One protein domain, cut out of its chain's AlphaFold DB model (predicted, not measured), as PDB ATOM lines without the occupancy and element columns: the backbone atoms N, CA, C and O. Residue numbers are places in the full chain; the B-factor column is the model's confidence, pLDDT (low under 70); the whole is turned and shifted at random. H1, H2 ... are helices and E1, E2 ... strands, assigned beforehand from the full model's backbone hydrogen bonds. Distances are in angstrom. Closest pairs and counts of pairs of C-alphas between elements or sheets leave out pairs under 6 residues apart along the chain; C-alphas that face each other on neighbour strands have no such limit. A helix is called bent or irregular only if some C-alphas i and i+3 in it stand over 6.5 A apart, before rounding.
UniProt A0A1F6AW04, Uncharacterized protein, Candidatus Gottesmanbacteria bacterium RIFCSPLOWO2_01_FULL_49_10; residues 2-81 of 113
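AT A GLANCE: This is residues 2 to 81 of the 113 residues of an uncharacterized protein of Candidatus Gottesmanbacteria bacterium RIFCSPLOWO2_01_FULL_49_10 (UniProt A0A1F6AW04). A small head, made of helices H1 and H2 and a short two-stranded sheet of E1 and E2, continues into a long arm, H3, with a tail after it. H2 packs between H1 and the sheet, and beyond the sheet H3 leads away from the head, its residues 60 to 65 and 68 to 71 sticking out, as do residues 76 to 81 of the tail. The printed part has 80 residues, with three named helices and two named strands in the order H1, E1, H2, E2, H3; the class is mostly helix and the sheet, in the order E1, E2, is parallel. The whole is only just loose, close to extended, with a radius of gyration of the C-alphas of 17.1 A, and its flat outline spans 47 by 33 by 17 A.

IN THESE COORDINATES: The printed part begins at Glu 2, and H1, residues 8 to 23, starts with C-alpha 8 at (233.973, 276.974, 249.396) and is 21.5 A long. E1 is residues 29 to 32, with C-alpha 29 at (224.278, 268.817, 269.319). H2, residues 37 to 51, is 18.4 A long and irregular: C-alphas 47 and 50 are 9.5 A apart. E2 is residues 53 to 56. H3, residues 57 to 71, is 21.2 A long and ends with C-alpha 71 at (238.464, 243.606, 276.448).

HOW THE PARTS SIT: H1, with residues 12 to 19 alone, touches H2, with residues 43 to 48 alone; their closest C-alphas are those of Ser 16 and Ile 47, 6.5 A apart. They run the same way at a steep tilt of 50 degrees. E1, H2 and E2 form a strand-helix-strand unit, two parallel neighbour strands with a helix between them along the chain, and its crossover is right-handed. The directions of E1 and E2 differ by 20 degrees; N 30 and O 53 are within hydrogen-bond range at 2.8 A, and N 55 and O 30 at 2.9 A. The closest C-alphas of H2 and E2 are those of Pro 38 and Asp 56, 6.4 A apart. H3 touches no helix: it is apart from H1, and only just apart from H2, at 8.1 A. Every O i to N i+4 pair is within hydrogen-bond range in H3, against 11 of 12 in H1 and 7 of 11 in H2.

THE WHOLE: The C-alphas farthest apart are those of Ser 24 and Ser 78, 49.8 A. The printed part has no cut, and the four links between named elements are tight. The mean pLDDT of the printed part is 80.6; residues 2 to 15 and 22 to 24 are under 70.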
ATOM      1  N   GLU A   2     234.000 264.370 247.182       61.94
ATOM      2  CA  GLU A   2     234.314 263.165 246.367       61.94
ATOM      3  C   GLU A   2     235.032 263.438 245.028       61.94
ATOM      4  O   GLU A   2     235.782 262.615 244.492       61.94
ATOM      5  N   GLU A   3     234.847 264.635 244.477       58.56
ATOM      6  CA  GLU A   3     235.520 265.063 243.246       58.56
ATOM      7  C   GLU A   3     236.807 265.858 243.489       58.56
ATOM      8  O   GLU A   3     237.418 266.368 242.555       58.56
ATOM      9  N   GLY A   4     237.229 266.005 244.748       52.56
ATOM     10  CA  GLY A   4     238.278 266.955 245.124       52.56
ATOM     11  C   GLY A   4     237.853 268.423 244.979       52.56
ATOM     12  O   GLY A   4     238.623 269.308 245.335       52.56
ATOM     13  N   LEU A   5     236.628 268.695 244.510       52.12
ATOM     14  CA  LEU A   5     236.038 270.028 244.516       52.12
ATOM     15  C   LEU A   5     235.686 270.426 245.957       52.12
ATOM     16  O   LEU A   5     234.808 269.833 246.601       52.12
ATOM     17  N   THR A   6     236.400 271.442 246.433       53.59
ATOM     18  CA  THR A   6     236.185 272.196 247.670       53.59
ATOM     19  C   THR A   6     235.692 273.600 247.327       53.59
ATOM     20  O   THR A   6     236.230 274.575 247.840       53.59
ATOM     21  N   ASP A   7     234.728 273.745 246.409       57.59
ATOM     22  CA  ASP A   7     234.177 275.071 246.103       57.59
ATOM     23  C   ASP A   7     233.505 275.649 247.360       57.59
ATOM     24  O   ASP A   7     232.364 275.333 247.713       57.59
ATOM     25  N   HIS A   8     234.277 276.472 248.067       56.59
ATOM     26  CA  HIS A   8     233.973 276.974 249.396       56.59
ATOM     27  C   HIS A   8     232.699 277.820 249.409       56.59
ATOM     28  O   HIS A   8     231.998 277.838 250.419       56.59
ATOM     29  N   LYS A   9     232.362 278.488 248.294       57.12
ATOM     30  CA  LYS A   9     231.160 279.328 248.209       57.12
ATOM     31  C   LYS A   9     229.884 278.496 248.117       57.12
ATOM     32  O   LYS A   9     228.891 278.850 248.749       57.12
ATOM     33  N   ASN A  10     229.916 277.391 247.373       62.88
ATOM     34  CA  ASN A  10     228.765 276.501 247.222       62.88
ATOM     35  C   ASN A  10     228.551 275.646 248.484       62.88
ATOM     36  O   ASN A  10     227.443 275.534 248.998       62.88
ATOM     37  N   ILE A  11     229.637 275.133 249.070       65.62
ATOM     38  CA  ILE A  11     229.565 274.353 250.312       65.62
ATOM     39  C   ILE A  11     229.016 275.209 251.460       65.62
ATOM     40  O   ILE A  11     228.089 274.786 252.144       65.62
ATOM     41  N   ALA A  12     229.522 276.433 251.649       68.56
ATOM     42  CA  ALA A  12     229.054 277.296 252.730       68.56
ATOM     43  C   ALA A  12     227.570 277.681 252.588       68.56
ATOM     44  O   ALA A  12     226.858 277.720 253.593       68.56
ATOM     45  N   SER A  13     227.079 277.938 251.370       65.75
ATOM     46  CA  SER A  13     225.676 278.315 251.150       65.75
ATOM     47  C   SER A  13     224.720 277.147 251.415       65.75
ATOM     48  O   SER A  13     223.730 277.324 252.129       65.75
ATOM     49  N   VAL A  14     225.051 275.944 250.934       69.56
ATOM     50  CA  VAL A  14     224.267 274.723 251.176       69.56
ATOM     51  C   VAL A  14     224.288 274.352 252.659       69.56
ATOM     52  O   VAL A  14     223.234 274.138 253.260       69.56
ATOM     53  N   THR A  15     225.469 274.344 253.284       69.19
ATOM     54  CA  THR A  15     225.613 274.053 254.715       69.19
ATOM     55  C   THR A  15     224.859 275.080 255.567       69.19
ATOM     56  O   THR A  15     224.151 274.695 256.495       69.19
ATOM     57  N   SER A  16     224.903 276.373 255.221       71.00
ATOM     58  CA  SER A  16     224.147 277.420 255.926       71.00
ATOM     59  C   SER A  16     222.633 277.229 255.817       71.00
ATOM     60  O   SER A  16     221.931 277.360 256.818       71.00
ATOM     61  N   ALA A  17     222.119 276.882 254.633       72.38
ATOM     62  CA  ALA A  17     220.689 276.660 254.430       72.38
ATOM     63  C   ALA A  17     220.165 275.474 255.260       72.38
ATOM     64  O   ALA A  17     219.107 275.570 255.886       72.38
ATOM     65  N   VAL A  18     220.922 274.375 255.317       74.50
ATOM     66  CA  VAL A  18     220.566 273.197 256.123       74.50
ATOM     67  C   VAL A  18     220.626 273.524 257.616       74.50
ATOM     68  O   VAL A  18     219.673 273.254 258.343       74.50
ATOM     69  N   LEU A  19     221.704 274.164 258.076       73.62
ATOM     70  CA  LEU A  19     221.898 274.462 259.496       73.62
ATOM     71  C   LEU A  19     220.922 275.523 260.020       73.62
ATOM     72  O   LEU A  19     220.416 275.374 261.128       73.62
ATOM     73  N   LYS A  20     220.568 276.544 259.227       73.19
ATOM     74  CA  LYS A  20     219.548 277.539 259.616       73.19
ATOM     75  C   LYS A  20     218.185 276.906 259.901       73.19
ATOM     76  O   LYS A  20     217.504 277.343 260.824       73.19
ATOM     77  N   ASN A  21     217.806 275.870 259.152       71.94
ATOM     78  CA  ASN A  21     216.568 275.122 259.396       71.94
ATOM     79  C   ASN A  21     216.615 274.273 260.680       71.94
ATOM     80  O   ASN A  21     215.567 273.900 261.203       71.94
ATOM     81  N   LEU A  22     217.811 273.960 261.187       69.06
ATOM     82  CA  LEU A  22     218.015 273.203 262.424       69.06
ATOM     83  C   LEU A  22     218.099 274.121 263.652       69.06
ATOM     84  O   LEU A  22     217.586 273.768 264.713       69.06
ATOM     85  N   SER A  23     218.653 275.329 263.507       64.44
ATOM     86  CA  SER A  23     218.753 276.310 264.597       64.44
ATOM     87  C   SER A  23     217.400 276.767 265.154       64.44
ATOM     88  O   SER A  23     217.335 277.213 266.294       64.44
ATOM     89  N   SER A  24     216.308 276.641 264.392       66.12
ATOM     90  CA  SER A  24     214.947 276.952 264.862       66.12
ATOM     91  C   SER A  24     214.361 275.899 265.814       66.12
ATOM     92  O   SER A  24     213.274 276.108 266.350       66.12
ATOM     93  N   LYS A  25     215.056 274.775 266.038       71.25
ATOM     94  CA  LYS A  25     214.557 273.621 266.804       71.25
ATOM     95  C   LYS A  25     215.231 273.414 268.171       71.25
ATOM     96  O   LYS A  25     215.102 272.328 268.723       71.25
ATOM     97  N   ASN A  26     215.936 274.414 268.717       74.44
ATOM     98  CA  ASN A  26     216.699 274.305 269.979       74.44
ATOM     99  C   ASN A  26     217.658 273.099 270.016       74.44
ATOM    100  O   ASN A  26     217.814 272.445 271.043       74.44
ATOM    101  N   ILE A  27     218.284 272.779 268.884       81.81
ATOM    102  CA  ILE A  27     219.286 271.713 268.813       81.81
ATOM    103  C   ILE A  27     220.590 272.233 269.425       81.81
ATOM    104  O   ILE A  27     221.064 273.301 269.043       81.81
ATOM    105  N   ASP A  28     221.176 271.466 270.341       83.81
ATOM    106  CA  ASP A  28     222.457 271.777 270.991       83.81
ATOM    107  C   ASP A  28     223.606 270.877 270.513       83.81
ATOM    108  O   ASP A  28     224.761 271.136 270.837       83.81
ATOM    109  N   THR A  29     223.310 269.837 269.728       85.12
ATOM    110  CA  THR A  29     224.278 268.817 269.319       85.12
ATOM    111  C   THR A  29     224.094 268.421 267.857       85.12
ATOM    112  O   THR A  29     222.991 268.102 267.416       85.12
ATOM    113  N   LEU A  30     225.196 268.381 267.108       86.12
ATOM    114  CA  LEU A  30     225.251 267.956 265.713       86.12
ATOM    115  C   LEU A  30     226.192 266.756 265.556       86.12
ATOM    116  O   LEU A  30     227.388 266.847 265.829       86.12
ATOM    117  N   VAL A  31     225.658 265.639 265.061       85.75
ATOM    118  CA  VAL A  31     226.443 264.434 264.758       85.75
ATOM    119  C   VAL A  31     226.859 264.434 263.290       85.75
ATOM    120  O   VAL A  31     226.016 264.492 262.393       85.75
ATOM    121  N   LEU A  32     228.161 264.312 263.028       84.19
ATOM    122  CA  LEU A  32     228.708 264.180 261.677       84.19
ATOM    123  C   LEU A  32     228.591 262.720 261.208       84.19
ATOM    124  O   LEU A  32     229.532 261.933 261.294       84.19
ATOM    125  N   GLY A  33     227.394 262.348 260.747       80.94
ATOM    126  CA  GLY A  33     227.025 260.962 260.415       80.94
ATOM    127  C   GLY A  33     227.538 260.416 259.076       80.94
ATOM    128  O   GLY A  33     227.216 259.288 258.724       80.94
ATOM    129  N   CYS A  34     228.310 261.190 258.310       83.06
ATOM    130  CA  CYS A  34     228.936 260.738 257.067       83.06
ATOM    131  C   CYS A  34     230.453 260.888 257.178       83.06
ATOM    132  O   CYS A  34     230.937 261.893 257.699       83.06
ATOM    133  N   THR A  35     231.196 259.934 256.620       83.88
ATOM    134  CA  THR A  35     232.668 259.871 256.643       83.88
ATOM    135  C   THR A  35     233.364 261.093 256.033       83.88
ATOM    136  O   THR A  35     234.541 261.316 256.294       83.88
ATOM    137  N   HIS A  36     232.650 261.913 255.259       82.12
ATOM    138  CA  HIS A  36     233.188 263.122 254.631       82.12
ATOM    139  C   HIS A  36     233.008 264.394 255.463       82.12
ATOM    140  O   HIS A  36     233.753 265.357 255.307       82.12
ATOM    141  N   PHE A  37     232.010 264.440 256.342       81.69
ATOM    142  CA  PHE A  37     231.685 265.656 257.084       81.69
ATOM    143  C   PHE A  37     232.759 266.140 258.066       81.69
ATOM    144  O   PHE A  37     232.811 267.356 258.268       81.69
ATOM    145  N   PRO A  38     233.657 265.295 258.610       81.00
ATOM    146  CA  PRO A  38     234.798 265.786 259.381       81.00
ATOM    147  C   PRO A  38     235.638 266.836 258.640       81.00
ATOM    148  O   PRO A  38     236.115 267.787 259.253       81.00
ATOM    149  N   PHE A  39     235.737 266.759 257.307       81.06
ATOM    150  CA  PHE A  39     236.476 267.740 256.499       81.06
ATOM    151  C   PHE A  39     235.757 269.092 256.349       81.06
ATOM    152  O   PHE A  39     236.346 270.052 255.857       81.06
ATOM    153  N   LEU A  40     234.492 269.183 256.768       81.06
ATOM    154  CA  LEU A  40     233.703 270.416 256.793       81.06
ATOM    155  C   LEU A  40     233.567 271.008 258.198       81.06
ATOM    156  O   LEU A  40     232.869 272.009 258.352       81.06
ATOM    157  N   ASN A  41     234.201 270.411 259.210       82.44
ATOM    158  CA  ASN A  41     234.035 270.801 260.610       82.44
ATOM    159  C   ASN A  41     234.298 272.301 260.820       82.44
ATOM    160  O   ASN A  41     233.460 272.982 261.402       82.44
ATOM    161  N   ASP A  42     235.373 272.842 260.242       82.56
ATOM    162  CA  ASP A  42     235.703 274.272 260.338       82.56
ATOM    163  C   ASP A  42     234.606 275.165 259.732       82.56
ATOM    164  O   ASP A  42     234.173 276.140 260.348       82.56
ATOM    165  N   THR A  43     234.088 274.799 258.555       83.31
ATOM    166  CA  THR A  43     232.982 275.511 257.891       83.31
ATOM    167  C   THR A  43     231.697 275.444 258.714       83.31
ATOM    168  O   THR A  43     231.001 276.444 258.868       83.31
ATOM    169  N   ILE A  44     231.375 274.269 259.261       83.06
ATOM    170  CA  ILE A  44     230.188 274.063 260.097       83.06
ATOM    171  C   ILE A  44     230.309 274.891 261.380       83.06
ATOM    172  O   ILE A  44     229.372 275.614 261.714       83.06
ATOM    173  N   ARG A  45     231.470 274.865 262.052       84.06
ATOM    174  CA  ARG A  45     231.762 275.674 263.249       84.06
ATOM    175  C   ARG A  45     231.636 277.165 262.983       84.06
ATOM    176  O   ARG A  45     231.037 277.863 263.795       84.06
ATOM    177  N   ALA A  46     232.122 277.643 261.839       83.38
ATOM    178  CA  ALA A  46     231.976 279.042 261.448       83.38
ATOM    179  C   ALA A  46     230.502 279.474 261.296       83.38
ATOM    180  O   ALA A  46     230.192 280.652 261.459       83.38
ATOM    181  N   ILE A  47     229.590 278.538 261.007       81.50
ATOM    182  CA  ILE A  47     228.155 278.811 260.837       81.50
ATOM    183  C   ILE A  47     227.383 278.675 262.157       81.50
ATOM    184  O   ILE A  47     226.567 279.542 262.470       81.50
ATOM    185  N   VAL A  48     227.595 277.594 262.916       79.38
ATOM    186  CA  VAL A  48     226.824 277.312 264.149       79.38
ATOM    187  C   VAL A  48     227.396 277.998 265.393       79.38
ATOM    188  O   VAL A  48     226.677 278.202 266.374       79.38
ATOM    189  N   GLY A  49     228.670 278.394 265.348       79.19
ATOM    190  CA  GLY A  49     229.398 278.936 266.490       79.19
ATOM    191  C   GLY A  49     229.519 277.932 267.639       79.19
ATOM    192  O   GLY A  49     229.419 276.723 267.452       79.19
ATOM    193  N   GLU A  50     229.698 278.434 268.858       80.50
ATOM    194  CA  GLU A  50     229.833 277.599 270.065       80.50
ATOM    195  C   GLU A  50     228.494 277.092 270.622       80.50
ATOM    196  O   GLU A  50     228.460 276.391 271.628       80.50
ATOM    197  N   ARG A  51     227.371 277.429 269.975       79.00
ATOM    198  CA  ARG A  51     226.031 277.045 270.448       79.00
ATOM    199  C   ARG A  51     225.721 275.566 270.250       79.00
ATOM    200  O   ARG A  51     224.767 275.083 270.847       79.00
ATOM    201  N   MET A  52     226.474 274.882 269.389       82.94
ATOM    202  CA  MET A  52     226.278 273.466 269.107       82.94
ATOM    203  C   MET A  52     227.546 272.667 269.394       82.94
ATOM    204  O   MET A  52     228.627 272.969 268.882       82.94
ATOM    205  N   TYR A  53     227.393 271.594 270.160       85.19
ATOM    206  CA  TYR A  53     228.393 270.554 270.300       85.19
ATOM    207  C   TYR A  53     228.463 269.730 269.009       85.19
ATOM    208  O   TYR A  53     227.451 269.233 268.521       85.19
ATOM    209  N   ILE A  54     229.656 269.578 268.435       85.81
ATOM    210  CA  ILE A  54     229.861 268.802 267.206       85.81
ATOM    211  C   ILE A  54     230.535 267.484 267.565       85.81
ATOM    212  O   ILE A  54     231.662 267.482 268.061       85.81
ATOM    213  N   LEU A  55     229.856 266.376 267.269       84.06
ATOM    214  CA  LEU A  55     230.360 265.025 267.475       84.06
ATOM    215  C   LEU A  55     230.874 264.435 266.153       84.06
ATOM    216  O   LEU A  55     230.098 264.217 265.219       84.06
ATOM    217  N   ASP A  56     232.173 264.132 266.103       82.56
ATOM    218  CA  ASP A  56     232.796 263.376 265.014       82.56
ATOM    219  C   ASP A  56     232.632 261.865 265.251       82.56
ATOM    220  O   ASP A  56     233.061 261.314 266.270       82.56
ATOM    221  N   SER A  57     231.999 261.184 264.294       82.69
ATOM    222  CA  SER A  57     231.776 259.741 264.353       82.69
ATOM    223  C   SER A  57     233.073 258.933 264.233       82.69
ATOM    224  O   SER A  57     233.183 257.889 264.875       82.69
ATOM    225  N   GLY A  58     234.081 259.410 263.497       85.62
ATOM    226  CA  GLY A  58     235.342 258.690 263.298       85.62
ATOM    227  C   GLY A  58     236.120 258.498 264.600       85.62
ATOM    228  O   GLY A  58     236.568 257.394 264.915       85.62
ATOM    229  N   GLU A  59     236.213 259.550 265.410       85.31
ATOM    230  CA  GLU A  59     236.896 259.505 266.706       85.31
ATOM    231  C   GLU A  59     236.149 258.611 267.714       85.31
ATOM    232  O   GLU A  59     236.754 257.818 268.445       85.31
ATOM    233  N   ALA A  60     234.813 258.694 267.731       87.31
ATOM    234  CA  ALA A  60     233.975 257.840 268.567       87.31
ATOM    235  C   ALA A  60     234.143 256.352 268.214       87.31
ATOM    236  O   ALA A  60     234.276 255.514 269.114       87.31
ATOM    237  N   VAL A  61     234.203 256.030 266.917       91.19
ATOM    238  CA  VAL A  61     234.452 254.670 266.424       91.19
ATOM    239  C   VAL A  61     235.849 254.190 266.824       91.19
ATOM    240  O   VAL A  61     235.967 253.092 267.363       91.19
ATOM    241  N   ALA A  62     236.895 255.009 266.668       92.50
ATOM    242  CA  ALA A  62     238.260 254.635 267.052       92.50
ATOM    243  C   ALA A  62     238.378 254.280 268.548       92.50
ATOM    244  O   ALA A  62     238.906 253.222 268.903       92.50
ATOM    245  N   ARG A  63     237.801 255.105 269.435       93.62
ATOM    246  CA  ARG A  63     237.728 254.807 270.881       93.62
ATOM    247  C   ARG A  63     236.958 253.524 271.175       93.62
ATOM    248  O   ARG A  63     237.286 252.797 272.113       93.62
ATOM    249  N   HIS A  64     235.897 253.249 270.420       95.31
ATOM    250  CA  HIS A  64     235.128 252.024 270.600       95.31
ATOM    251  C   HIS A  64     235.928 250.781 270.200       95.31
ATOM    252  O   HIS A  64     235.971 249.829 270.980       95.31
ATOM    253  N   VAL A  65     236.618 250.821 269.057       96.69
ATOM    254  CA  VAL A  65     237.511 249.745 268.601       96.69
ATOM    255  C   VAL A  65     238.600 249.470 269.639       96.69
ATOM    256  O   VAL A  65     238.806 248.316 270.004       96.69
ATOM    257  N   GLN A  66     239.231 250.511 270.195       96.38
ATOM    258  CA  GLN A  66     240.230 250.352 271.257       96.38
ATOM    259  C   GLN A  66     239.671 249.599 272.474       96.38
ATOM    260  O   GLN A  66     240.313 248.671 272.967       96.38
ATOM    261  N   ARG A  67     238.469 249.962 272.946       97.62
ATOM    262  CA  ARG A  67     237.813 249.274 274.074       97.62
ATOM    263  C   ARG A  67     237.524 247.809 273.765       97.62
ATOM    264  O   ARG A  67     237.751 246.957 274.617       97.62
ATOM    265  N   ILE A  68     237.044 247.512 272.557       98.19
ATOM    266  CA  ILE A  68     236.797 246.131 272.127       98.19
ATOM    267  C   ILE A  68     238.108 245.339 272.136       98.19
ATOM    268  O   ILE A  68     238.153 244.261 272.723       98.19
ATOM    269  N   LEU A  69     239.183 245.865 271.542       97.81
ATOM    270  CA  LEU A  69     240.480 245.182 271.503       97.81
ATOM    271  C   LEU A  69     241.054 244.947 272.908       97.81
ATOM    272  O   LEU A  69     241.554 243.858 273.177       97.81
ATOM    273  N   ALA A  70     240.935 245.927 273.810       97.31
ATOM    274  CA  ALA A  70     241.365 245.797 275.202       97.31
ATOM    275  C   ALA A  70     240.626 244.663 275.925       97.31
ATOM    276  O   ALA A  70     241.258 243.791 276.516       97.31
ATOM    277  N   ASN A  71     239.296 244.627 275.808       98.00
ATOM    278  CA  ASN A  71     238.464 243.606 276.448       98.00
ATOM    279  C   ASN A  71     238.737 242.189 275.922       98.00
ATOM    280  O   ASN A  71     238.463 241.216 276.617       98.00
ATOM    281  N   ASN A  72     239.266 242.071 274.702       97.94
ATOM    282  CA  ASN A  72     239.607 240.796 274.074       97.94
ATOM    283  C   ASN A  72     241.101 240.445 274.192       97.94
ATOM    284  O   ASN A  72     241.547 239.508 273.538       97.94
ATOM    285  N   ASN A  73     241.889 241.187 274.986       96.44
ATOM    286  CA  ASN A  73     243.349 241.031 275.083       96.44
ATOM    287  C   ASN A  73     244.057 241.040 273.709       96.44
ATOM    288  O   ASN A  73     245.070 240.375 273.512       96.44
ATOM    289  N   ALA A  74     243.513 241.797 272.752       96.94
ATOM    290  CA  ALA A  74     243.966 241.867 271.362       96.94
ATOM    291  C   ALA A  74     244.720 243.173 271.042       96.94
ATOM    292  O   ALA A  74     244.942 243.506 269.877       96.94
ATOM    293  N   LEU A  75     245.090 243.949 272.066       95.62
ATOM    294  CA  LEU A  75     245.936 245.127 271.888       95.62
ATOM    295  C   LEU A  75     247.356 244.697 271.513       95.62
ATOM    296  O   LEU A  75     247.943 243.816 272.138       95.62
ATOM    297  N   THR A  76     247.922 245.357 270.506       93.50
ATOM    298  CA  THR A  76     249.325 245.155 270.144       93.50
ATOM    299  C   THR A  76     250.250 245.783 271.186       93.50
ATOM    300  O   THR A  76     249.971 246.861 271.709       93.50
ATOM    301  N   THR A  77     251.376 245.127 271.460       92.94
ATOM    302  CA  THR A  77     252.495 245.692 272.232       92.94
ATOM    303  C   THR A  77     253.561 246.319 271.331       92.94
ATOM    304  O   THR A  77     254.496 246.950 271.823       92.94
ATOM    305  N   SER A  78     253.432 246.164 270.008       93.06
ATOM    306  CA  SER A  78     254.332 246.775 269.032       93.06
ATOM    307  C   SER A  78     254.120 248.284 268.979       93.06
ATOM    308  O   SER A  78     252.997 248.765 268.838       93.06
ATOM    309  N   THR A  79     255.218 249.033 268.997       89.69
ATOM    310  CA  THR A  79     255.229 250.473 268.712       89.69
ATOM    311  C   THR A  79     255.330 250.772 267.215       89.69
ATOM    312  O   THR A  79     255.149 251.913 266.796       89.69
ATOM    313  N   GLN A  80     255.605 249.754 266.395       91.12
ATOM    314  CA  GLN A  80     255.633 249.862 264.942       91.12
ATOM    315  C   GLN A  80     254.255 249.540 264.369       91.12
ATOM    316  O   GLN A  80     253.700 248.470 264.636       91.12
ATOM    317  N   SER A  81     253.740 250.439 263.534       88.75
ATOM    318  CA  SER A  81     252.526 250.243 262.747       88.75
ATOM    319  C   SER A  81     252.844 250.313 261.254       88.75
ATOM    320  O   SER A  81     253.742 251.035 260.816       88.75
TER     321      SER A  81